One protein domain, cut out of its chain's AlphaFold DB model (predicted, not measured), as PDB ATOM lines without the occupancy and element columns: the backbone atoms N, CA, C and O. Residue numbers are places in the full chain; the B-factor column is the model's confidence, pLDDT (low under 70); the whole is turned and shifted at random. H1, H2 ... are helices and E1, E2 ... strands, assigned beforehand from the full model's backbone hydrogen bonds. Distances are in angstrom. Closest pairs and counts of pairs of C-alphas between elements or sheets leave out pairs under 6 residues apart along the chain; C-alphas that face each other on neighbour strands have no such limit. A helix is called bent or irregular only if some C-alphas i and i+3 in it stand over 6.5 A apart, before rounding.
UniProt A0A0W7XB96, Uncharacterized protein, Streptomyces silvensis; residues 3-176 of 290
ATOM      1  N   GLU A   3     -35.274  29.575 157.436       97.81
ATOM      2  CA  GLU A   3     -36.107  28.429 157.819       97.81
ATOM      3  C   GLU A   3     -37.454  28.941 158.336       97.81
ATOM      4  O   GLU A   3     -37.508  29.839 159.177       97.81
ATOM      5  N   THR A   4     -38.552  28.420 157.793       97.69
ATOM      6  CA  THR A   4     -39.905  28.907 158.092       97.69
ATOM      7  C   THR A   4     -40.951  27.835 157.786       97.69
ATOM      8  O   THR A   4     -40.619  26.747 157.319       97.69
ATOM      9  N   ARG A   5     -42.225  28.174 158.007       97.75
ATOM     10  CA  ARG A   5     -43.374  27.439 157.484       97.75
ATOM     11  C   ARG A   5     -44.151  28.248 156.461       97.75
ATOM     12  O   ARG A   5     -44.232  29.474 156.576       97.75
ATOM     13  N   VAL A   6     -44.748  27.552 155.500       97.56
ATOM     14  CA  VAL A   6     -45.651  28.121 154.489       97.56
ATOM     15  C   VAL A   6     -46.966  27.353 154.420       97.56
ATOM     16  O   VAL A   6     -47.021  26.173 154.773       97.56
ATOM     17  N   CYS A   7     -48.013  28.028 153.962       96.94
ATOM     18  CA  CYS A   7     -49.315  27.448 153.638       96.94
ATOM     19  C   CYS A   7     -49.827  27.995 152.297       96.94
ATOM     20  O   CYS A   7     -49.292  28.977 151.774       96.94
ATOM     21  N   ILE A   8     -50.847  27.348 151.739       94.00
ATOM     22  CA  ILE A   8     -51.627  27.862 150.603       94.00
ATOM     23  C   ILE A   8     -53.034  28.100 151.125       94.00
ATOM     24  O   ILE A   8     -53.663  27.145 151.582       94.00
ATOM     25  N   ASP A   9     -53.476  29.357 151.084       85.19
ATOM     26  CA  ASP A   9     -54.828  29.802 151.456       85.19
ATOM     27  C   ASP A   9     -55.345  29.239 152.800       85.19
ATOM     28  O   ASP A   9     -56.537  29.024 152.977       85.19
ATOM     29  N   ASP A  10     -54.435  28.972 153.746       81.56
ATOM     30  CA  ASP A  10     -54.685  28.282 155.026       81.56
ATOM     31  C   ASP A  10     -55.307  26.868 154.919       81.56
ATOM     32  O   ASP A  10     -55.600  26.242 155.939       81.56
ATOM     33  N   GLU A  11     -55.447  26.325 153.707       85.69
ATOM     34  CA  GLU A  11     -55.979  24.983 153.436       85.69
ATOM     35  C   GLU A  11     -54.878  23.918 153.403       85.69
ATOM     36  O   GLU A  11     -55.048  22.822 153.942       85.69
ATOM     37  N   TYR A  12     -53.733  24.238 152.791       90.25
ATOM     38  CA  TYR A  12     -52.599  23.318 152.692       90.25
ATOM     39  C   TYR A  12     -51.470  23.718 153.635       90.25
ATOM     40  O   TYR A  12     -51.027  24.868 153.642       90.25
ATOM     41  N   GLY A  13     -50.942  22.737 154.363       92.88
ATOM     42  CA  GLY A  13     -49.863  22.919 155.332       92.88
ATOM     43  C   GLY A  13     -50.363  23.037 156.778       92.88
ATOM     44  O   GLY A  13     -51.420  22.499 157.108       92.88
ATOM     45  N   PRO A  14     -49.596  23.685 157.670       96.31
ATOM     46  CA  PRO A  14     -48.330  24.364 157.400       96.31
ATOM     47  C   PRO A  14     -47.182  23.388 157.096       96.31
ATOM     48  O   PRO A  14     -47.083  22.332 157.713       96.31
ATOM     49  N   PHE A  15     -46.285  23.766 156.185       97.62
ATOM     50  CA  PHE A  15     -45.144  22.946 155.763       97.62
ATOM     51  C   PHE A  15     -43.811  23.595 156.114       97.62
ATOM     52  O   PHE A  15     -43.592  24.756 155.772       97.62
ATOM     53  N   ASP A  16     -42.905  22.838 156.737       98.12
ATOM     54  CA  ASP A  16     -41.533  23.282 157.000       98.12
ATOM     55  C   ASP A  16     -40.737  23.414 155.687       98.12
ATOM     56  O   ASP A  16     -40.712  22.509 154.850       98.12
ATOM     57  N   CYS A  17     -40.071  24.551 155.482       98.06
ATOM     58  CA  CYS A  17     -39.318  24.821 154.258       98.06
ATOM     59  C   CYS A  17     -38.149  25.786 154.481       98.06
ATOM     60  O   CYS A  17     -38.055  26.468 155.507       98.06
ATOM     61  N   LYS A  18     -37.306  25.918 153.454       98.25
ATOM     62  CA  LYS A  18     -36.412  27.069 153.300       98.25
ATOM     63  C   LYS A  18     -36.898  27.969 152.175       98.25
ATOM     64  O   LYS A  18     -37.396  27.477 151.171       98.25
ATOM     65  N   LEU A  19     -36.749  29.282 152.318       97.00
ATOM     66  CA  LEU A  19     -37.050  30.219 151.231       97.00
ATOM     67  C   LEU A  19     -36.245  31.510 151.333       97.00
ATOM     68  O   LEU A  19     -35.713  31.847 152.390       97.00
ATOM     69  N   ASP A  20     -36.142  32.246 150.232       96.75
ATOM     70  CA  ASP A  20     -35.715  33.646 150.241       96.75
ATOM     71  C   ASP A  20     -36.964  34.549 150.262       96.75
ATOM     72  O   ASP A  20     -37.703  34.553 149.276       96.75
ATOM     73  N   PRO A  21     -37.223  35.322 151.338       96.19
ATOM     74  CA  PRO A  21     -38.403  36.187 151.428       96.19
ATOM     75  C   PRO A  21     -38.473  37.263 150.340       96.19
ATOM     76  O   PRO A  21     -39.554  37.806 150.095       96.19
ATOM     77  N   ALA A  22     -37.336  37.594 149.713       96.25
ATOM     78  CA  ALA A  22     -37.262  38.537 148.603       96.25
ATOM     79  C   ALA A  22     -37.571  37.885 147.245       96.25
ATOM     80  O   ALA A  22     -37.956  38.585 146.308       96.25
ATOM     81  N   ASN A  23     -37.441  36.559 147.130       94.88
ATOM     82  CA  ASN A  23     -37.760  35.827 145.910       94.88
ATOM     83  C   ASN A  23     -39.266  35.552 145.834       94.88
ATOM     84  O   ASN A  23     -39.760  34.515 146.285       94.88
ATOM     85  N   ARG A  24     -39.994  36.523 145.282       94.06
ATOM     86  CA  ARG A  24     -41.451  36.485 145.166       94.06
ATOM     87  C   ARG A  24     -41.910  36.534 143.721       94.06
ATOM     88  O   ARG A  24     -41.343  37.258 142.903       94.06
ATOM     89  N   TRP A  25     -43.017  35.855 143.449       92.00
ATOM     90  CA  TRP A  25     -43.750  35.973 142.195       92.00
ATOM     91  C   TRP A  25     -45.170  36.436 142.465       92.00
ATOM     92  O   TRP A  25     -45.883  35.812 143.241       92.00
ATOM     93  N   ASN A  26     -45.578  37.556 141.863       92.25
ATOM     94  CA  ASN A  26     -46.885  38.175 142.117       92.25
ATOM     95  C   ASN A  26     -47.212  38.363 143.618       92.25
ATOM     96  O   ASN A  26     -48.370  38.355 144.014       92.25
ATOM     97  N   GLY A  27     -46.183  38.546 144.455       92.56
ATOM     98  CA  GLY A  27     -46.304  38.674 145.911       92.56
ATOM     99  C   GLY A  27     -46.204  37.356 146.687       92.56
ATOM    100  O   GLY A  27     -45.904  37.404 147.883       92.56
ATOM    101  N   PHE A  28     -46.356  36.208 146.024       95.62
ATOM    102  CA  PHE A  28     -46.290  34.876 146.626       95.62
ATOM    103  C   PHE A  28     -44.859  34.376 146.797       95.62
ATOM    104  O   PHE A  28     -43.946  34.775 146.070       95.62
ATOM    105  N   LEU A  29     -44.669  33.506 147.785       96.44
ATOM    106  CA  LEU A  29     -43.373  32.940 148.146       96.44
ATOM    107  C   LEU A  29     -42.949  31.817 147.183       96.44
ATOM    108  O   LEU A  29     -43.772  31.190 146.524       96.44
ATOM    109  N   SER A  30     -41.644  31.538 147.135       96.50
ATOM    110  CA  SER A  30     -41.065  30.405 146.391       96.50
ATOM    111  C   SER A  30     -40.316  29.460 147.344       96.50
ATOM    112  O   SER A  30     -39.101  29.602 147.511       96.50
ATOM    113  N   PRO A  31     -41.025  28.550 148.035       97.56
ATOM    114  CA  PRO A  31     -40.443  27.659 149.034       97.56
ATOM    115  C   PRO A  31     -39.690  26.467 148.437       97.56
ATOM    116  O   PRO A  31     -40.031  25.940 147.379       97.56
ATOM    117  N   HIS A  32     -38.668  26.029 149.169       98.06
ATOM    118  CA  HIS A  32     -37.856  24.850 148.905       98.06
ATOM    119  C   HIS A  32     -38.079  23.828 150.026       98.06
ATOM    120  O   HIS A  32     -37.830  24.107 151.204       98.06
ATOM    121  N   PHE A  33     -38.559  22.641 149.662       98.44
ATOM    122  CA  PHE A  33     -39.042  21.641 150.612       98.44
ATOM    123  C   PHE A  33     -38.093  20.449 150.763       98.44
ATOM    124  O   PHE A  33     -37.636  19.901 149.757       98.44
ATOM    125  N   PRO A  34     -37.854  19.967 151.991       98.25
ATOM    126  CA  PRO A  34     -37.314  18.630 152.221       98.25
ATOM    127  C   PRO A  34     -38.183  17.529 151.582       98.25
ATOM    128  O   PRO A  34     -39.382  17.702 151.361       98.25
ATOM    129  N   LEU A  35     -37.593  16.363 151.285       98.19
ATOM    130  CA  LEU A  35     -38.290  15.264 150.592       98.19
ATOM    131  C   LEU A  35     -39.505  14.723 151.367       98.19
ATOM    132  O   LEU A  35     -40.505  14.325 150.778       98.19
ATOM    133  N   ASP A  36     -39.402  14.636 152.684       98.50
ATOM    134  CA  ASP A  36     -40.488  14.277 153.592       98.50
ATOM    135  C   ASP A  36     -41.647  15.276 153.531       98.50
ATOM    136  O   ASP A  36     -42.792  14.850 153.399       98.50
ATOM    137  N   VAL A  37     -41.356  16.575 153.482       98.31
ATOM    138  CA  VAL A  37     -42.382  17.613 153.305       98.31
ATOM    139  C   VAL A  37     -43.006  17.555 151.906       98.31
ATOM    140  O   VAL A  37     -44.222  17.639 151.764       98.31
ATOM    141  N   ALA A  38     -42.214  17.292 150.860       98.12
ATOM    142  CA  ALA A  38     -42.741  17.075 149.510       98.12
ATOM    143  C   ALA A  38     -43.695  15.862 149.433       98.12
ATOM    144  O   ALA A  38     -44.674  15.888 148.685       98.12
ATOM    145  N   ARG A  39     -43.444  14.799 150.214       98.44
ATOM    146  CA  ARG A  39     -44.367  13.654 150.337       98.44
ATOM    147  C   ARG A  39     -45.653  14.035 151.055       98.44
ATOM    148  O   ARG A  39     -46.717  13.566 150.659       98.44
ATOM    149  N   GLU A  40     -45.560  14.850 152.099       98.12
ATOM    150  CA  GLU A  40     -46.739  15.337 152.807       98.12
ATOM    151  C   GLU A  40     -47.617  16.187 151.882       98.12
ATOM    152  O   GLU A  40     -48.808  15.911 151.743       98.12
ATOM    153  N   LEU A  41     -47.012  17.135 151.164       97.62
ATOM    154  CA  LEU A  41     -47.694  17.954 150.166       97.62
ATOM    155  C   LEU A  41     -48.324  17.104 149.050       97.62
ATOM    156  O   LEU A  41     -49.467  17.335 148.653       97.62
ATOM    157  N   SER A  42     -47.614  16.076 148.578       97.94
ATOM    158  CA  SER A  42     -48.149  15.090 147.630       97.94
ATOM    159  C   SER A  42     -49.411  14.411 148.169       97.94
ATOM    160  O   SER A  42     -50.433  14.376 147.488       97.94
ATOM    161  N   ALA A  43     -49.389  13.943 149.418       97.62
ATOM    162  CA  ALA A  43     -50.556  13.319 150.032       97.62
ATOM    163  C   ALA A  43     -51.730  14.300 150.213       97.62
ATOM    164  O   ALA A  43     -52.877  13.914 149.997       97.62
ATOM    165  N   GLN A  44     -51.470  15.555 150.600       97.06
ATOM    166  CA  GLN A  44     -52.528  16.560 150.762       97.06
ATOM    167  C   GLN A  44     -53.177  16.927 149.419       97.06
ATOM    168  O   GLN A  44     -54.400  16.884 149.311       97.06
ATOM    169  N   THR A  45     -52.375  17.196 148.388       96.50
ATOM    170  CA  THR A  45     -52.875  17.580 147.053       96.50
ATOM    171  C   THR A  45     -53.639  16.449 146.362       96.50
ATOM    172  O   THR A  45     -54.671  16.699 145.751       96.50
ATOM    173  N   ILE A  46     -53.209  15.188 146.511       96.94
ATOM    174  CA  ILE A  46     -53.962  14.032 145.992       96.94
ATOM    175  C   ILE A  46     -55.323  13.903 146.687       96.94
ATOM    176  O   ILE A  46     -56.329  13.735 146.004       96.94
ATOM    177  N   ARG A  47     -55.383  14.022 148.023       95.81
ATOM    178  CA  ARG A  47     -56.666  13.972 148.751       95.81
ATOM    179  C   ARG A  47     -57.610  15.089 148.315       95.81
ATOM    180  O   ARG A  47     -58.787  14.830 148.086       95.81
ATOM    181  N   ALA A  48     -57.092  16.303 148.161       94.81
ATOM    182  CA  ALA A  48     -57.885  17.427 147.687       94.81
ATOM    183  C   ALA A  48     -58.375  17.219 146.245       94.81
ATOM    184  O   ALA A  48     -59.527  17.512 145.950       94.81
ATOM    185  N   ALA A  49     -57.564  16.636 145.359       94.94
ATOM    186  CA  ALA A  49     -57.998  16.279 144.009       94.94
ATOM    187  C   ALA A  49     -59.064  15.164 143.991       94.94
ATOM    188  O   ALA A  49     -59.979  15.192 143.169       94.94
ATOM    189  N   GLU A  50     -58.996  14.197 144.908       94.00
ATOM    190  CA  GLU A  50     -60.038  13.173 145.074       94.00
ATOM    191  C   GLU A  50     -61.367  13.768 145.568       94.00
ATOM    192  O   GLU A  50     -62.432  13.336 145.125       94.00
ATOM    193  N   GLU A  51     -61.315  14.764 146.456       94.38
ATOM    194  CA  GLU A  51     -62.496  15.442 147.005       94.38
ATOM    195  C   GLU A  51     -63.095  16.454 146.018       94.38
ATOM    196  O   GLU A  51     -64.289  16.419 145.701       94.38
ATOM    197  N   TYR A  52     -62.258  17.345 145.493       92.56
ATOM    198  CA  TYR A  52     -62.676  18.501 144.707       92.56
ATOM    199  C   TYR A  52     -62.570  18.299 143.203       92.56
ATOM    200  O   TYR A  52     -63.091  19.137 142.471       92.56
ATOM    201  N   GLY A  53     -62.027  17.175 142.735       93.38
ATOM    202  CA  GLY A  53     -61.795  16.898 141.320       93.38
ATOM    203  C   GLY A  53     -60.385  17.287 140.890       93.38
ATOM    204  O   GLY A  53     -59.862  18.335 141.262       93.38
ATOM    205  N   TYR A  54     -59.768  16.431 140.079       94.12
ATOM    206  CA  TYR A  54     -58.399  16.624 139.608       94.12
ATOM    207  C   TYR A  54     -58.265  17.837 138.688       94.12
ATOM    208  O   TYR A  54     -57.256  18.520 138.735       94.12
ATOM    209  N   ASP A  55     -59.297  18.171 137.918       89.62
ATOM    210  CA  ASP A  55     -59.354  19.376 137.086       89.62
ATOM    211  C   ASP A  55     -59.478  20.690 137.877       89.62
ATOM    212  O   ASP A  55     -59.368  21.761 137.286       89.62
ATOM    213  N   CYS A  56     -59.676  20.630 139.196       91.00
ATOM    214  CA  CYS A  56     -59.693  21.799 140.079       91.00
ATOM    215  C   CYS A  56     -58.441  21.915 140.960       91.00
ATOM    216  O   CYS A  56     -58.234  22.961 141.571       91.00
ATOM    217  N   VAL A  57     -57.637  20.853 141.067       93.81
ATOM    218  CA  VAL A  57     -56.531  20.772 142.026       93.81
ATOM    219  C   VAL A  57     -55.290  20.214 141.348       93.81
ATOM    220  O   VAL A  57     -55.256  19.060 140.915       93.81
ATOM    221  N   ASP A  58     -54.230  21.014 141.320       95.12
ATOM    222  CA  ASP A  58     -52.905  20.535 140.952       95.12
ATOM    223  C   ASP A  58     -52.443  19.445 141.918       95.12
ATOM    224  O   ASP A  58     -52.567  19.569 143.136       95.12
ATOM    225  N   THR A  59     -51.823  18.395 141.389       97.12
ATOM    226  CA  THR A  59     -51.304  17.309 142.231       97.12
ATOM    227  C   THR A  59     -49.793  17.244 142.201       97.12
ATOM    228  O   THR A  59     -49.169  17.392 141.149       97.12
ATOM    229  N   VAL A  60     -49.203  16.963 143.358       98.00
ATOM    230  CA  VAL A  60     -47.770  16.706 143.501       98.00
ATOM    231  C   VAL A  60     -47.559  15.207 143.665       98.00
ATOM    232  O   VAL A  60     -48.253  14.553 144.437       98.00
ATOM    233  N   HIS A  61     -46.577  14.652 142.959       98.31
ATOM    234  CA  HIS A  61     -46.218  13.233 143.000       98.31
ATOM    235  C   HIS A  61     -44.729  13.082 143.269       98.31
ATOM    236  O   HIS A  61     -43.896  13.619 142.541       98.31
ATOM    237  N   VAL A  62     -44.379  12.309 144.293       98.38
ATOM    238  CA  VAL A  62     -42.982  11.983 144.601       98.38
ATOM    239  C   VAL A  62     -42.632  10.634 143.988       98.38
ATOM    240  O   VAL A  62     -43.202   9.606 144.359       98.38
ATOM    241  N   ILE A  63     -41.662  10.615 143.073       97.62
ATOM    242  CA  ILE A  63     -41.178   9.381 142.452       97.62
ATOM    243  C   ILE A  63     -39.751   9.113 142.910       97.62
ATOM    244  O   ILE A  63     -38.850   9.924 142.700       97.62
ATOM    245  N   GLU A  64     -39.531   7.937 143.495       96.75
ATOM    246  CA  GLU A  64     -38.240   7.551 144.060       96.75
ATOM    247  C   GLU A  64     -37.525   6.471 143.250       96.75
ATOM    248  O   GLU A  64     -38.132   5.585 142.645       96.75
ATOM    249  N   GLY A  65     -36.198   6.517 143.291       95.88
ATOM    250  CA  GLY A  65     -35.324   5.573 142.616       95.88
ATOM    251  C   GLY A  65     -33.904   5.610 143.159       95.88
ATOM    252  O   GLY A  65     -33.650   5.997 144.305       95.88
ATOM    253  N   ARG A  66     -32.953   5.142 142.351       96.19
ATOM    254  CA  ARG A  66     -31.528   5.107 142.702       96.19
ATOM    255  C   ARG A  66     -30.669   5.554 141.535       96.19
ATOM    256  O   ARG A  66     -31.032   5.336 140.389       96.19
ATOM    257  N   ALA A  67     -29.497   6.108 141.826       95.62
ATOM    258  CA  ALA A  67     -28.554   6.609 140.822       95.62
ATOM    259  C   ALA A  67     -28.196   5.593 139.721       95.62
ATOM    260  O   ALA A  67     -27.939   5.969 138.581       95.62
ATOM    261  N   ASP A  68     -28.189   4.301 140.054       94.88
ATOM    262  CA  ASP A  68     -27.879   3.202 139.139       94.88
ATOM    263  C   ASP A  68     -29.123   2.485 138.585       94.88
ATOM    264  O   ASP A  68     -28.978   1.532 137.808       94.88
ATOM    265  N   SER A  69     -30.332   2.939 138.943       94.62
ATOM    266  CA  SER A  69     -31.583   2.375 138.441       94.62
ATOM    267  C   SER A  69     -31.618   2.391 136.908       94.62
ATOM    268  O   SER A  69     -31.142   3.340 136.277       94.62
ATOM    269  N   PRO A  70     -32.187   1.350 136.271       94.44
ATOM    270  CA  PRO A  70     -32.536   1.436 134.860       94.44
ATOM    271  C   PRO A  70     -33.620   2.497 134.660       94.44
ATOM    272  O   PRO A  70     -34.386   2.762 135.584       94.44
ATOM    273  N   ASP A  71     -33.750   3.026 133.442       96.00
ATOM    274  CA  ASP A  71     -34.872   3.896 133.093       96.00
ATOM    275  C   ASP A  71     -36.212   3.257 133.478       96.00
ATOM    276  O   ASP A  71     -36.472   2.080 133.168       96.00
ATOM    277  N   THR A  72     -37.064   4.057 134.111       97.25
ATOM    278  CA  THR A  72     -38.418   3.670 134.519       97.25
ATOM    279  C   THR A  72     -39.448   4.560 133.847       97.25
ATOM    280  O   THR A  72     -39.164   5.712 133.537       97.25
ATOM    281  N   VAL A  73     -40.650   4.030 133.651       97.69
ATOM    282  CA  VAL A  73     -41.822   4.804 133.232       97.69
ATOM    283  C   VAL A  73     -42.826   4.732 134.369       97.69
ATOM    284  O   VAL A  73     -43.037   3.654 134.917       97.69
ATOM    285  N   HIS A  74     -43.426   5.858 134.716       97.44
ATOM    286  CA  HIS A  74     -44.476   5.960 135.723       97.44
ATOM    287  C   HIS A  74     -45.705   6.541 135.052       97.44
ATOM    288  O   HIS A  74     -45.572   7.455 134.243       97.44
ATOM    289  N   VAL A  75     -46.873   5.978 135.337       97.56
ATOM    290  CA  VAL A  75     -48.146   6.542 134.890       97.56
ATOM    291  C   VAL A  75     -48.818   7.132 136.113       97.56
ATOM    292  O   VAL A  75     -48.962   6.435 137.116       97.56
ATOM    293  N   ILE A  76     -49.168   8.406 136.013       97.75
ATOM    294  CA  ILE A  76     -49.898   9.153 137.027       97.75
ATOM    295  C   ILE A  76     -51.317   9.318 136.492       97.75
ATOM    296  O   ILE A  76     -51.497   9.776 135.363       97.75
ATOM    297  N   GLU A  77     -52.302   8.904 137.281       96.38
ATOM    298  CA  GLU A  77     -53.722   8.994 136.932       96.38
ATOM    299  C   GLU A  77     -54.339  10.202 137.648       96.38
ATOM    300  O   GLU A  77     -54.020  10.456 138.810       96.38
ATOM    301  N   GLY A  78     -55.224  10.910 136.954       93.00
ATOM    302  CA  GLY A  78     -55.940  12.093 137.421       93.00
ATOM    303  C   GLY A  78     -57.454  11.895 137.463       93.00
ATOM    304  O   GLY A  78     -58.205  12.851 137.341       93.00
ATOM    305  N   GLY A  79     -57.931  10.651 137.545       89.62
ATOM    306  CA  GLY A  79     -59.367  10.355 137.529       89.62
ATOM    307  C   GLY A  79     -60.084  10.863 136.271       89.62
ATOM    308  O   GLY A  79     -59.471  11.084 135.230       89.62
ATOM    309  N   ARG A  80     -61.406  11.028 136.355       87.44
ATOM    310  CA  ARG A  80     -62.235  11.490 135.235       87.44
ATOM    311  C   ARG A  80     -62.314  13.018 135.216       87.44
ATOM    312  O   ARG A  80     -62.614  13.616 136.246       87.44
ATOM    313  N   SER A  81     -62.101  13.626 134.048       83.44
ATOM    314  CA  SER A  81     -62.339  15.063 133.833       83.44
ATOM    315  C   SER A  81     -63.818  15.404 134.037       83.44
ATOM    316  O   SER A  81     -64.682  14.649 133.582       83.44
ATOM    317  N   ARG A  82     -64.144  16.529 134.693       78.56
ATOM    318  CA  ARG A  82     -65.543  16.981 134.824       78.56
ATOM    319  C   ARG A  82     -66.017  17.769 133.609       78.56
ATOM    320  O   ARG A  82     -67.222  17.880 133.402       78.56
ATOM    321  N   TYR A  83     -65.090  18.302 132.818       76.88
ATOM    322  CA  TYR A  83     -65.393  19.126 131.645       76.88
ATOM    323  C   TYR A  83     -65.563  18.327 130.354       76.88
ATOM    324  O   TYR A  83     -66.034  18.876 129.360       76.88
ATOM    325  N   ASP A  84     -65.209  17.044 130.364       76.69
ATOM    326  CA  ASP A  84     -65.301  16.186 129.192       76.69
ATOM    327  C   ASP A  84     -66.228  14.994 129.477       76.69
ATOM    328  O   ASP A  84     -65.827  13.979 130.049       76.69
ATOM    329  N   GLU A  85     -67.507  15.131 129.103       69.19
ATOM    330  CA  GLU A  85     -68.514  14.073 129.276       69.19
ATOM    331  C   GLU A  85     -68.161  12.803 128.475       69.19
ATOM    332  O   GLU A  85     -68.464  11.687 128.920       69.19
ATOM    333  N   GLU A  86     -67.464  12.971 127.345       73.44
ATOM    334  CA  GLU A  86     -66.922  11.900 126.495       73.44
ATOM    335  C   GLU A  86     -65.474  11.517 126.871       73.44
ATOM    336  O   GLU A  86     -64.937  10.520 126.376       73.44
ATOM    337  N   GLY A  87     -64.868  12.275 127.786       63.19
ATOM    338  CA  GLY A  87     -63.463  12.221 128.156       63.19
ATOM    339  C   GLY A  87     -63.084  10.993 128.949       63.19
ATOM    340  O   GLY A  87     -63.731  10.612 129.929       63.19
ATOM    341  N   GLY A  88     -61.988  10.376 128.513       77.88
ATOM    342  CA  GLY A  88     -61.326   9.312 129.253       77.88
ATOM    343  C   GLY A  88     -60.667   9.819 130.536       77.88
ATOM    344  O   GLY A  88     -60.585  11.018 130.797       77.88
ATOM    345  N   ASP A  89     -60.166   8.880 131.334       89.44
ATOM    346  CA  ASP A  89     -59.416   9.207 132.542       89.44
ATOM    347  C   ASP A  89     -58.161  10.031 132.199       89.44
ATOM    348  O   ASP A  89     -57.340   9.645 131.350       89.44
ATOM    349  N   LEU A  90     -57.999  11.157 132.891       93.12
ATOM    350  CA  LEU A  90     -56.825  12.012 132.824       93.12
ATOM    351  C   LEU A  90     -55.605  11.195 133.236       93.12
ATOM    352  O   LEU A  90     -55.611  10.512 134.260       93.12
ATOM    353  N   SER A  91     -54.547  11.219 132.429       95.88
ATOM    354  CA  SER A  91     -53.348  10.453 132.749       95.88
ATOM    355  C   SER A  91     -52.116  10.918 131.989       95.88
ATOM    356  O   SER A  91     -52.162  11.200 130.792       95.88
ATOM    357  N   VAL A  92     -50.979  10.927 132.682       97.31
ATOM    358  CA  VAL A  92     -49.675  11.299 132.120       97.31
ATOM    359  C   VAL A  92     -48.647  10.208 132.371       97.31
ATOM    360  O   VAL A  92     -48.700   9.486 133.368       97.31
ATOM    361  N   ALA A  93     -47.696  10.066 131.453       97.62
ATOM    362  CA  ALA A  93     -46.562   9.171 131.599       97.62
ATOM    363  C   ALA A  93     -45.264   9.962 131.764       97.62
ATOM    364  O   ALA A  93     -44.893  10.766 130.914       97.62
ATOM    365  N   VAL A  94     -44.527   9.652 132.828       97.81
ATOM    366  CA  VAL A  94     -43.222  10.239 133.124       97.81
ATOM    367  C   VAL A  94     -42.159   9.161 132.985       97.81
ATOM    368  O   VAL A  94     -42.104   8.195 133.753       97.81
ATOM    369  N   ARG A  95     -41.291   9.309 131.986       97.56
ATOM    370  CA  ARG A  95     -40.094   8.480 131.848       97.56
ATOM    371  C   ARG A  95     -38.939   9.145 132.580       97.56
ATOM    372  O   ARG A  95     -38.622  10.287 132.287       97.56
ATOM    373  N   ILE A  96     -38.268   8.403 133.454       97.75
ATOM    374  CA  ILE A  96     -37.158   8.899 134.274       97.75
ATOM    375  C   ILE A  96     -35.874   8.175 133.888       97.75
ATOM    376  O   ILE A  96     -35.809   6.941 133.920       97.75
ATOM    377  N   ASN A  97     -34.843   8.949 133.564       97.19
ATOM    378  CA  ASN A  97     -33.474   8.499 133.379       97.19
ATOM    379  C   ASN A  97     -32.676   8.764 134.658       97.19
ATOM    380  O   ASN A  97     -32.010   9.790 134.816       97.19
ATOM    381  N   TRP A  98     -32.725   7.803 135.578       96.38
ATOM    382  CA  TRP A  98     -32.135   7.944 136.909       96.38
ATOM    383  C   TRP A  98     -30.645   8.276 136.906       96.38
ATOM    384  O   TRP A  98     -30.186   8.969 137.811       96.38
ATOM    385  N   ARG A  99     -29.898   7.837 135.887       95.19
ATOM    386  CA  ARG A  99     -28.450   8.075 135.756       95.19
ATOM    387  C   ARG A  99     -28.113   9.510 135.367       95.19
ATOM    388  O   ARG A  99     -26.991   9.947 135.594       95.19
ATOM    389  N   ASN A 100     -29.074  10.228 134.797       95.81
ATOM    390  CA  ASN A 100     -28.903  11.586 134.296       95.81
ATOM    391  C   ASN A 100     -29.674  12.634 135.108       95.81
ATOM    392  O   ASN A 100     -29.718  13.782 134.684       95.81
ATOM    393  N   VAL A 101     -30.243  12.271 136.264       94.25
ATOM    394  CA  VAL A 101     -30.976  13.211 137.135       94.25
ATOM    395  C   VAL A 101     -30.141  14.451 137.470       94.25
ATOM    396  O   VAL A 101     -30.604  15.565 137.269       94.25
ATOM    397  N   ASP A 102     -28.870  14.279 137.837       92.38
ATOM    398  CA  ASP A 102     -27.989  15.404 138.203       92.38
ATOM    399  C   ASP A 102     -27.570  16.281 137.007       92.38
ATOM    400  O   ASP A 102     -26.870  17.275 137.177       92.38
ATOM    401  N   ARG A 103     -27.947  15.910 135.774       92.94
ATOM    402  CA  ARG A 103     -27.667  16.710 134.571       92.94
ATOM    403  C   ARG A 103     -28.761  17.740 134.284       92.94
ATOM    404  O   ARG A 103     -28.678  18.426 133.270       92.94
ATOM    405  N   GLY A 104     -29.769  17.843 135.148       92.12
ATOM    406  CA  GLY A 104     -30.887  18.770 135.007       92.12
ATOM    407  C   GLY A 104     -32.126  18.141 134.365       92.12
ATOM    408  O   GLY A 104     -32.083  17.053 133.783       92.12
ATOM    409  N   THR A 105     -33.250  18.851 134.471       90.81
ATOM    410  CA  THR A 105     -34.600  18.335 134.190       90.81
ATOM    411  C   THR A 105     -34.749  17.737 132.792       90.81
ATOM    412  O   THR A 105     -35.222  16.608 132.662       90.81
ATOM    413  N   ALA A 106     -34.257  18.429 131.757       90.81
ATOM    414  CA  ALA A 106     -34.354  17.987 130.360       90.81
ATOM    415  C   ALA A 106     -33.639  16.650 130.075       90.81
ATOM    416  O   ALA A 106     -33.959  15.957 129.110       90.81
ATOM    417  N   HIS A 107     -32.660  16.275 130.903       93.56
ATOM    418  CA  HIS A 107     -31.960  14.993 130.811       93.56
ATOM    419  C   HIS A 107     -32.494  13.948 131.796       93.56
ATOM    420  O   HIS A 107     -32.325  12.747 131.563       93.56
ATOM    421  N   ALA A 108     -33.110  14.402 132.887       93.88
ATOM    422  CA  ALA A 108     -33.632  13.572 133.960       93.88
ATOM    423  C   ALA A 108     -34.941  12.879 133.577       93.88
ATOM    424  O   ALA A 108     -35.121  11.704 133.907       93.88
ATOM    425  N   ALA A 109     -35.845  13.582 132.891       96.75
ATOM    426  CA  ALA A 109     -37.172  13.062 132.605       96.75
ATOM    427  C   ALA A 109     -37.737  13.518 131.257       96.75
ATOM    428  O   ALA A 109     -37.333  14.524 130.681       96.75
ATOM    429  N   THR A 110     -38.702  12.751 130.761       97.25
ATOM    430  CA  THR A 110     -39.543  13.114 129.619       97.25
ATOM    431  C   THR A 110     -40.989  12.842 129.991       97.25
ATOM    432  O   THR A 110     -41.292  11.761 130.509       97.25
ATOM    433  N   VAL A 111     -41.859  13.807 129.716       97.06
ATOM    434  CA  VAL A 111     -43.302  13.692 129.922       97.06
ATOM    435  C   VAL A 111     -43.971  13.434 128.576       97.06
ATOM    436  O   VAL A 111     -43.578  14.009 127.564       97.06
ATOM    437  N   THR A 112     -44.924  12.508 128.560       96.25
ATOM    438  CA  THR A 112     -45.737  12.151 127.391       96.25
ATOM    439  C   THR A 112     -47.125  11.703 127.838       96.25
ATOM    440  O   THR A 112     -47.315  11.355 129.003       96.25
ATOM    441  N   ASP A 113     -48.051  11.542 126.900       94.62
ATOM    442  CA  ASP A 113     -49.354  10.931 127.174       94.62
ATOM    443  C   ASP A 113     -49.232   9.484 127.682       94.62
ATOM    444  O   ASP A 113     -48.346   8.709 127.281       94.62
ATOM    445  N   ALA A 114     -50.171   9.066 128.535       94.94
ATOM    446  CA  ALA A 114     -50.225   7.720 129.104       94.94
ATOM    447  C   ALA A 114     -50.758   6.655 128.122       94.94
ATOM    448  O   ALA A 114     -51.736   5.945 128.378       94.94
ATOM    449  N   THR A 115     -50.065   6.486 126.995       95.12
ATOM    450  CA  THR A 115     -50.400   5.501 125.956       95.12
ATOM    451  C   THR A 115     -50.416   4.054 126.487       95.12
ATOM    452  O   THR A 115     -49.739   3.728 127.475       95.12
ATOM    453  N   PRO A 116     -51.082   3.103 125.797       96.00
ATOM    454  CA  PRO A 116     -51.015   1.681 126.153       96.00
ATOM    455  C   PRO A 116     -49.578   1.137 126.245       96.00
ATOM    456  O   PRO A 116     -49.279   0.277 127.081       96.00
ATOM    457  N   GLN A 117     -48.662   1.654 125.417       96.06
ATOM    458  CA  GLN A 117     -47.244   1.304 125.471       96.06
ATOM    459  C   GLN A 117     -46.572   1.836 126.743       96.06
ATOM    460  O   GLN A 117     -45.832   1.081 127.380       96.06
ATOM    461  N   ALA A 118     -46.845   3.084 127.138       96.06
ATOM    462  CA  ALA A 118     -46.335   3.664 128.379       96.06
ATOM    463  C   ALA A 118     -46.838   2.886 129.605       96.06
ATOM    464  O   ALA A 118     -46.039   2.454 130.435       96.06
ATOM    465  N   ARG A 119     -48.138   2.567 129.650       96.06
ATOM    466  CA  ARG A 119     -48.755   1.732 130.699       96.06
ATOM    467  C   ARG A 119     -48.109   0.344 130.782       96.06
ATOM    468  O   ARG A 119     -47.804  -0.154 131.867       96.06
ATOM    469  N   LYS A 120     -47.822  -0.282 129.635       96.00
ATOM    470  CA  LYS A 120     -47.084  -1.557 129.576       96.00
ATOM    471  C   LYS A 120     -45.642  -1.416 130.071       96.00
ATOM    472  O   LYS A 120     -45.140  -2.330 130.724       96.00
ATOM    473  N   ALA A 121     -44.967  -0.311 129.754       95.00
ATOM    474  CA  ALA A 121     -43.607  -0.038 130.209       95.00
ATOM    475  C   ALA A 121     -43.547   0.176 131.731       95.00
ATOM    476  O   ALA A 121     -42.688  -0.423 132.379       95.00
ATOM    477  N   ALA A 122     -44.502   0.918 132.298       94.62
ATOM    478  CA  ALA A 122     -44.590   1.173 133.735       94.62
ATOM    479  C   ALA A 122     -44.752  -0.110 134.561       94.62
ATOM    480  O   ALA A 122     -44.113  -0.294 135.592       94.62
ATOM    481  N   ARG A 123     -45.515  -1.083 134.048       93.56
ATOM    482  CA  ARG A 123     -45.675  -2.399 134.696       93.56
ATOM    483  C   ARG A 123     -44.409  -3.262 134.675       93.56
ATOM    484  O   ARG A 123     -44.290  -4.189 135.471       93.56
ATOM    485  N   ARG A 124     -43.481  -3.017 133.742       89.06
ATOM    486  CA  ARG A 124     -42.319  -3.892 133.495       89.06
ATOM    487  C   ARG A 124     -41.110  -3.578 134.363       89.06
ATOM    488  O   ARG A 124     -40.307  -4.478 134.600       89.06
ATOM    489  N   ARG A 125     -40.916  -2.321 134.757       78.50
ATOM    490  CA  ARG A 125     -39.686  -1.883 135.424       78.50
ATOM    491  C   ARG A 125     -40.016  -1.056 136.644       78.50
ATOM    492  O   ARG A 125     -40.523   0.050 136.524       78.50
ATOM    493  N   LYS A 126     -39.665  -1.597 137.806       80.81
ATOM    494  CA  LYS A 126     -39.653  -0.844 139.054       80.81
ATOM    495  C   LYS A 126     -38.266  -0.231 139.269       80.81
ATOM    496  O   LYS A 126     -37.278  -0.832 138.830       80.81
ATOM    497  N   PRO A 127     -38.179   0.924 139.944       79.50
ATOM    498  CA  PRO A 127     -36.906   1.447 140.414       79.50
ATOM    499  C   PRO A 127     -36.179   0.391 141.263       79.50
ATOM    500  O   PRO A 127     -36.798  -0.339 142.040       79.50
ATOM    501  N   GLY A 128     -34.865   0.274 141.087       82.94
ATOM    502  CA  GLY A 128     -34.039  -0.745 141.739       82.94
ATOM    503  C   GLY A 128     -32.551  -0.418 141.648       82.94
ATOM    504  O   GLY A 128     -32.178   0.598 141.077       82.94
ATOM    505  N   GLY A 129     -31.683  -1.258 142.203       88.12
ATOM    506  CA  GLY A 129     -30.234  -1.012 142.219       88.12
ATOM    507  C   GLY A 129     -29.688  -0.760 143.620       88.12
ATOM    508  O   GLY A 129     -30.384  -0.960 144.619       88.12
ATOM    509  N   ARG A 130     -28.415  -0.375 143.694       92.12
ATOM    510  CA  ARG A 130     -27.651  -0.180 144.940       92.12
ATOM    511  C   ARG A 130     -27.050   1.217 145.076       92.12
ATOM    512  O   ARG A 130     -26.468   1.516 146.113       92.12
ATOM    513  N   GLY A 131     -27.204   2.065 144.067       93.88
ATOM    514  CA  GLY A 131     -26.742   3.443 144.074       93.88
ATOM    515  C   GLY A 131     -27.466   4.309 145.105       93.88
ATOM    516  O   GLY A 131     -28.451   3.890 145.733       93.88
ATOM    517  N   ALA A 132     -26.964   5.536 145.251       95.25
ATOM    518  CA  ALA A 132     -27.547   6.559 146.113       95.25
ATOM    519  C   ALA A 132     -29.040   6.740 145.812       95.25
ATOM    520  O   ALA A 132     -29.454   6.657 144.651       95.25
ATOM    521  N   ARG A 133     -29.841   6.949 146.862       95.62
ATOM    522  CA  ARG A 133     -31.274   7.228 146.718       95.62
ATOM    523  C   ARG A 133     -31.460   8.527 145.940       95.62
ATOM    524  O   ARG A 133     -30.688   9.464 146.116       95.62
ATOM    525  N   ARG A 134     -32.468   8.546 145.075       95.88
ATOM    526  CA  ARG A 134     -32.880   9.717 144.304       95.88
ATOM    527  C   ARG A 134     -34.384   9.855 144.390       95.88
ATOM    528  O   ARG A 134     -35.086   8.848 144.469       95.88
ATOM    529  N   ALA A 135     -34.849  11.086 144.309       97.25
ATOM    530  CA  ALA A 135     -36.248  11.395 144.118       97.25
ATOM    531  C   ALA A 135     -36.364  12.510 143.083       97.25
ATOM    532  O   ALA A 135     -35.466  13.345 142.959       97.25
ATOM    533  N   ILE A 136     -37.458  12.484 142.339       97.75
ATOM    534  CA  ILE A 136     -37.938  13.631 141.581       97.75
ATOM    535  C   ILE A 136     -39.357  13.927 142.049       97.75
ATOM    536  O   ILE A 136     -40.078  13.015 142.471       97.75
ATOM    537  N   VAL A 137     -39.752  15.185 141.945       98.25
ATOM    538  CA  VAL A 137     -41.126  15.610 142.177       98.25
ATOM    539  C   VAL A 137     -41.763  15.925 140.829       98.25
ATOM    540  O   VAL A 137     -41.124  16.490 139.945       98.25
ATOM    541  N   VAL A 138     -43.011  15.513 140.651       98.06
ATOM    542  CA  VAL A 138     -43.807  15.797 139.460       98.06
ATOM    543  C   VAL A 138     -45.044  16.560 139.904       98.06
ATOM    544  O   VAL A 138     -45.857  16.021 140.647       98.06
ATOM    545  N   GLN A 139     -45.178  17.800 139.456       97.62
ATOM    546  CA  GLN A 139     -46.404  18.579 139.602       97.62
ATOM    547  C   GLN A 139     -47.227  18.406 138.324       97.62
ATOM    548  O   GLN A 139     -46.698  18.584 137.226       97.62
ATOM    549  N   VAL A 140     -48.499  18.040 138.462       97.19
ATOM    550  CA  VAL A 140     -49.430  17.864 137.342       97.19
ATOM    551  C   VAL A 140     -50.587  18.839 137.500       97.19
ATOM    552  O   VAL A 140     -51.326  18.758 138.482       97.19
ATOM    553  N   ARG A 141     -50.738  19.714 136.506       95.50
ATOM    554  CA  ARG A 141     -51.825  20.682 136.367       95.50
ATOM    555  C   ARG A 141     -52.867  20.132 135.416       95.50
ATOM    556  O   ARG A 141     -52.794  20.307 134.201       95.50
ATOM    557  N   TRP A 142     -53.809  19.387 135.967       95.12
ATOM    558  CA  TRP A 142     -54.758  18.613 135.171       95.12
ATOM    559  C   TRP A 142     -55.653  19.474 134.282       95.12
ATOM    560  O   TRP A 142     -56.002  19.038 133.188       95.12
ATOM    561  N   MET A 143     -55.959  20.699 134.717       91.69
ATOM    562  CA  MET A 143     -56.760  21.658 133.953       91.69
ATOM    563  C   MET A 143     -56.122  22.105 132.630       91.69
ATOM    564  O   MET A 143     -56.832  22.644 131.793       91.69
ATOM    565  N   TYR A 144     -54.813  21.893 132.449       92.62
ATOM    566  CA  TYR A 144     -54.076  22.247 131.229       92.62
ATOM    567  C   TYR A 144     -53.645  21.015 130.423       92.62
ATOM    568  O   TYR A 144     -52.803  21.115 129.531       92.62
ATOM    569  N   LEU A 145     -54.137  19.817 130.764       92.56
ATOM    570  CA  LEU A 145     -53.677  18.586 130.114       92.56
ATOM    571  C   LEU A 145     -54.099  18.495 128.640       92.56
ATOM    572  O   LEU A 145     -53.386  17.892 127.838       92.56
ATOM    573  N   ASP A 146     -55.219  19.111 128.274       90.38
ATOM    574  CA  ASP A 146     -55.697  19.235 126.895       90.38
ATOM    575  C   ASP A 146     -54.797  20.127 126.022       90.38
ATOM    576  O   ASP A 146     -54.711  19.915 124.811       90.38
ATOM    577  N   GLU A 147     -54.060  21.061 126.631       91.94
ATOM    578  CA  GLU A 147     -53.038  21.878 125.961       91.94
ATOM    579  C   GLU A 147     -51.733  21.111 125.683       91.94
ATOM    580  O   GLU A 147     -50.881  21.583 124.928       91.94
ATOM    581  N   GLY A 148     -51.578  19.918 126.265       91.25
ATOM    582  CA  GLY A 148     -50.418  19.049 126.097       91.25
ATOM    583  C   GLY A 148     -49.704  18.736 127.410       91.25
ATOM    584  O   GLY A 148     -49.577  19.563 128.314       91.25
ATOM    585  N   SER A 149     -49.195  17.505 127.517       89.81
ATOM    586  CA  SER A 149     -48.513  17.031 128.731       89.81
ATOM    587  C   SER A 149     -47.231  17.805 129.082       89.81
ATOM    588  O   SER A 149     -46.847  17.843 130.248       89.81
ATOM    589  N   ASP A 150     -46.583  18.439 128.106       88.44
ATOM    590  CA  ASP A 150     -45.420  19.313 128.293       88.44
ATOM    591  C   ASP A 150     -45.782  20.681 128.887       88.44
ATOM    592  O   ASP A 150     -44.961  21.269 129.591       88.44
ATOM    593  N   THR A 151     -47.012  21.148 128.670       89.75
ATOM    594  CA  THR A 151     -47.569  22.335 129.330       89.75
ATOM    595  C   THR A 151     -48.107  21.983 130.715       89.75
ATOM    596  O   THR A 151     -47.854  22.699 131.676       89.75
ATOM    597  N   ALA A 152     -48.796  20.853 130.870       94.25
ATOM    598  CA  ALA A 152     -49.459  20.495 132.124       94.25
ATOM    599  C   ALA A 152     -48.516  20.009 133.236       94.25
ATOM    600  O   ALA A 152     -48.868  20.090 134.415       94.25
ATOM    601  N   VAL A 153     -47.333  19.485 132.901       96.44
ATOM    602  CA  VAL A 153     -46.480  18.780 133.867       96.44
ATOM    603  C   VAL A 153     -45.138  19.468 134.067       96.44
ATOM    604  O   VAL A 153     -44.346  19.614 133.137       96.44
ATOM    605  N   SER A 154     -44.822  19.752 135.327       96.06
ATOM    606  CA  SER A 154     -43.513  20.241 135.753       96.06
ATOM    607  C   SER A 154     -42.745  19.132 136.468       96.06
ATOM    608  O   SER A 154     -43.226  18.534 137.432       96.06
ATOM    609  N   VAL A 155     -41.521  18.852 136.008       97.00
ATOM    610  CA  VAL A 155     -40.592  17.947 136.700       97.00
ATOM    611  C   VAL A 155     -39.606  18.770 137.518       97.00
ATOM    612  O   VAL A 155     -38.805  19.535 136.978       97.00
ATOM    613  N   ILE A 156     -39.649  18.566 138.827       97.38
ATOM    614  CA  ILE A 156     -38.907  19.319 139.828       97.38
ATOM    615  C   ILE A 156     -37.809  18.415 140.391       97.38
ATOM    616  O   ILE A 156     -38.058  17.314 140.898       97.38
ATOM    617  N   LEU A 157     -36.571  18.881 140.267       97.19
ATOM    618  CA  LEU A 157     -35.387  18.231 140.819       97.19
ATOM    619  C   LEU A 157     -34.994  18.906 142.136       97.19
ATOM    620  O   LEU A 157     -35.299  20.088 142.305       97.19
ATOM    621  N   PRO A 158     -34.323  18.186 143.052       97.19
ATOM    622  CA  PRO A 158     -33.764  18.834 144.224       97.19
ATOM    623  C   PRO A 158     -32.635  19.794 143.818       97.19
ATOM    624  O   PRO A 158     -31.916  19.536 142.847       97.19
ATOM    625  N   ASP A 159     -32.472  20.877 144.570       95.75
ATOM    626  CA  ASP A 159     -31.331  21.786 144.472       95.75
ATOM    627  C   ASP A 159     -30.049  21.183 145.084       95.75
ATOM    628  O   ASP A 159     -29.972  19.991 145.403       95.75
ATOM    629  N   ASP A 160     -29.003  22.000 145.212       95.38
ATOM    630  CA  ASP A 160     -27.721  21.607 145.796       95.38
ATOM    631  C   ASP A 160     -27.787  21.324 147.309       95.38
ATOM    632  O   ASP A 160     -26.925  20.610 147.827       95.38
ATOM    633  N   GLU A 161     -28.831  21.793 147.999       96.38
ATOM    634  CA  GLU A 161     -29.147  21.445 149.389       96.38
ATOM    635  C   GLU A 161     -30.050  20.204 149.509       96.38
ATOM    636  O   GLU A 161     -30.304  19.719 150.615       96.38
ATOM    637  N   GLY A 162     -30.512  19.642 148.389       96.25
ATOM    638  CA  GLY A 162     -31.427  18.506 148.382       96.25
ATOM    639  C   GLY A 162     -32.901  18.891 148.556       96.25
ATOM    640  O   GLY A 162     -33.714  18.008 148.849       96.25
ATOM    641  N   LEU A 163     -33.249  20.172 148.405       97.81
ATOM    642  CA  LEU A 163     -34.596  20.704 148.596       97.81
ATOM    643  C   LEU A 163     -35.326  20.886 147.260       97.81
ATOM    644  O   LEU A 163     -34.725  21.204 146.239       97.81
ATOM    645  N   PHE A 164     -36.641  20.691 147.258       97.88
ATOM    646  CA  PHE A 164     -37.478  20.742 146.062       97.88
ATOM    647  C   PHE A 164     -38.211  22.090 145.969       97.88
ATOM    648  O   PHE A 164     -39.049  22.360 146.834       97.88
ATOM    649  N   PRO A 165     -37.955  22.921 144.940       96.81
ATOM    650  CA  PRO A 165     -38.692  24.164 144.719       96.81
ATOM    651  C   PRO A 165     -40.063  23.869 144.093       96.81
ATOM    652  O   PRO A 165     -40.187  23.773 142.872       96.81
ATOM    653  N   ILE A 166     -41.094  23.669 144.919       95.94
ATOM    654  CA  ILE A 166     -42.434  23.256 144.459       95.94
ATOM    655  C   ILE A 166     -43.389  24.450 144.451       95.94
ATOM    656  O   ILE A 166     -43.531  25.146 145.453       95.94
ATOM    657  N   GLY A 167     -44.073  24.673 143.324       86.75
ATOM    658  CA  GLY A 167     -45.135  25.679 143.203       86.75
ATOM    659  C   GLY A 167     -44.663  27.139 143.218       86.75
ATOM    660  O   GLY A 167     -45.495  28.041 143.138       86.75
ATOM    661  N   GLY A 168     -43.350  27.401 143.286       76.75
ATOM    662  CA  GLY A 168     -42.831  28.736 142.994       76.75
ATOM    663  C   GLY A 168     -43.347  29.164 141.619       76.75
ATOM    664  O   GLY A 168     -43.308  28.358 140.693       76.75
ATOM    665  N   TRP A 169     -43.837  30.399 141.500       73.56
ATOM    666  CA  TRP A 169     -44.376  30.998 140.264       73.56
ATOM    667  C   TRP A 169     -45.816  30.650 139.870       73.56
ATOM    668  O   TRP A 169     -46.291  31.211 138.890       73.56
ATOM    669  N   GLU A 170     -46.512  29.766 140.582       81.62
ATOM    670  CA  GLU A 170     -47.877  29.361 140.190       81.62
ATOM    671  C   GLU A 170     -48.822  29.243 141.379       81.62
ATOM    672  O   GLU A 170     -50.014  29.510 141.249       81.62
ATOM    673  N   TRP A 171     -48.294  28.878 142.546       92.94
ATOM    674  CA  TRP A 171     -49.089  28.677 143.746       92.94
ATOM    675  C   TRP A 171     -49.024  29.880 144.677       92.94
ATOM    676  O   TRP A 171     -48.015  30.587 144.764       92.94
ATOM    677  N   THR A 172     -50.112  30.090 145.410       94.44
ATOM    678  CA  THR A 172     -50.320  31.235 146.298       94.44
ATOM    679  C   THR A 172     -49.671  31.034 147.669       94.44
ATOM    680  O   THR A 172     -50.277  31.277 148.708       94.44
ATOM    681  N   TRP A 173     -48.407  30.594 147.698       96.62
ATOM    682  CA  TRP A 173     -47.686  30.358 148.949       96.62
ATOM    683  C   TRP A 173     -47.608  31.627 149.809       96.62
ATOM    684  O   TRP A 173     -47.037  32.645 149.396       96.62
ATOM    685  N   GLY A 174     -48.123  31.526 151.033       96.19
ATOM    686  CA  GLY A 174     -48.019  32.521 152.096       96.19
ATOM    687  C   GLY A 174     -47.186  32.009 153.268       96.19
ATOM    688  O   GLY A 174     -46.984  30.803 153.428       96.19
ATOM    689  N   PHE A 175     -46.673  32.922 154.096       97.25
ATOM    690  CA  PHE A 175     -46.096  32.512 155.373       97.25
ATOM    691  C   PHE A 175     -47.195  31.894 156.227       97.25
ATOM    692  O   PHE A 175     -48.293  32.437 156.324       97.25
ATOM    693  N   SER A 176     -46.881  30.781 156.883       96.56
ATOM    694  CA  SER A 176     -47.699  30.349 158.007       96.56
ATOM    695  C   SER A 176     -47.505  31.334 159.160       96.56
ATOM    696  O   SER A 176     -46.428  31.921 159.311       96.56
TER     697      SER A 176
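This is residues 3 to 176 of the 290 residues of an uncharacterized protein of Streptomyces silvensis (UniProt A0A0W7XB96). Two three-stranded antiparallel sheets, E3 E7 E8 and E4 E5 E6, stand face to face as a sandwich, with the long helix H1 along E3 on the outside of the first sheet and helix H4 on the outside of the second. H1 also packs on E2 of a small third sheet, E2 E1 E9, antiparallel, which is built from both ends of the printed part and stands away from the sandwich. The printed part has 174 residues, with six named helices and nine named strands in the order E1 E2 H1 E3 E4 E5 H2 H3 E6 H4 E7 H5 H6 E8 E9; the class is mixed, helices and strands. The whole is compact, with a radius of gyration of the C-alphas of 16.2 A, and flat, spanning 45 by 44 by 23 A.

E1, residues 3 to 8, and E2, residues 12 to 19, form an antiparallel hairpin, with N 6 and O 15 within hydrogen-bond range at 3.0 A. E2 bends by 73 degrees at residue 16. E1 is also the antiparallel neighbour of E9, residues 173 to 175, with N 174 and O 7 at 2.9 A. H1, residues 35 to 52, is on this sheet; its closest C-alphas to E2 are those of Val 37 and Phe 15, 6.5 A apart. H1 is also over E3, residues 59 to 66, along the strands at 18 degrees on the local plane, at a height over the sheet of 4.9 A. E3 pairs with E7, residues 133 to 140, N 61 and O 138 at 2.8 A, and E7 with E8, residues 153 to 156, N 139 and O 154 at 2.9 A. E4, residues 72 to 80, and E5, residues 89 to 96, form a hairpin, N 76 and O 92 at 2.9 A; E5 also pairs with E6, residues 109 to 113, N 93 and O 112 at 2.8 A. In the sandwich, two sheets face to face, the parts of the sheet E3 E7 E8 and the sheet E4 E5 E6 that face each other are 10.3 A apart centre to centre, and the strands of the one stand at 24 degrees to those of the other. H2, residues 98 to 103, is irregular, C-alphas 99 and 102 being 7.7 A apart; it touches H3, residues 105 to 108, only at the corner, at Val 101 and Ala 108, whose C-alphas are 4.2 A apart. H4, residues 116 to 124, is slantwise to the strands, 55 degrees to E4 on the local plane, its closest C-alphas to E4 being those of Ala 122 and Val 73, 4.6 A apart. On the opposite face are H5, residues 142 to 147, irregular with C-alphas 143 and 146 7.5 A apart, and H6, residues 149 to 152; they touch only at the corner, the C-alphas of Tyr 144 and Ala 152 being 5.0 A apart. Every O i to N i+4 pair is within hydrogen-bond range in H1, 4 of 5 in H4, and 0 of 2 in H2 and in H5, where 1 of 3 and 2 of 3 O i to N i+3 pairs are; H3 and H6 are too short for an O i to N i+4 pair.

E1 begins at C-alpha 3, (-36.107, 28.429, 157.819), and, like E2, measures 17.1 A. H1 measures 25.3 A from C-alpha 35, (-38.290, 15.264, 150.592). E3 measures 23.2 A, E4 25.1 A, E5 22.3 A, E6 13.5 A, H4 12.7 A and E7 23.0 A. E9 ends at C-alpha 175, (-46.096, 32.512, 155.373).

The C-alphas farthest apart, those of Glu 3 and Glu 86, are 46.9 A apart. The printed part has no cut. The links E2 to H1 and E8 to E9 are long; residues 32 to 33 of the first pair antiparallel with residues 164 to 165 of the second. The mean pLDDT of the printed part is 93.5, with residues 85 and 87 under 70.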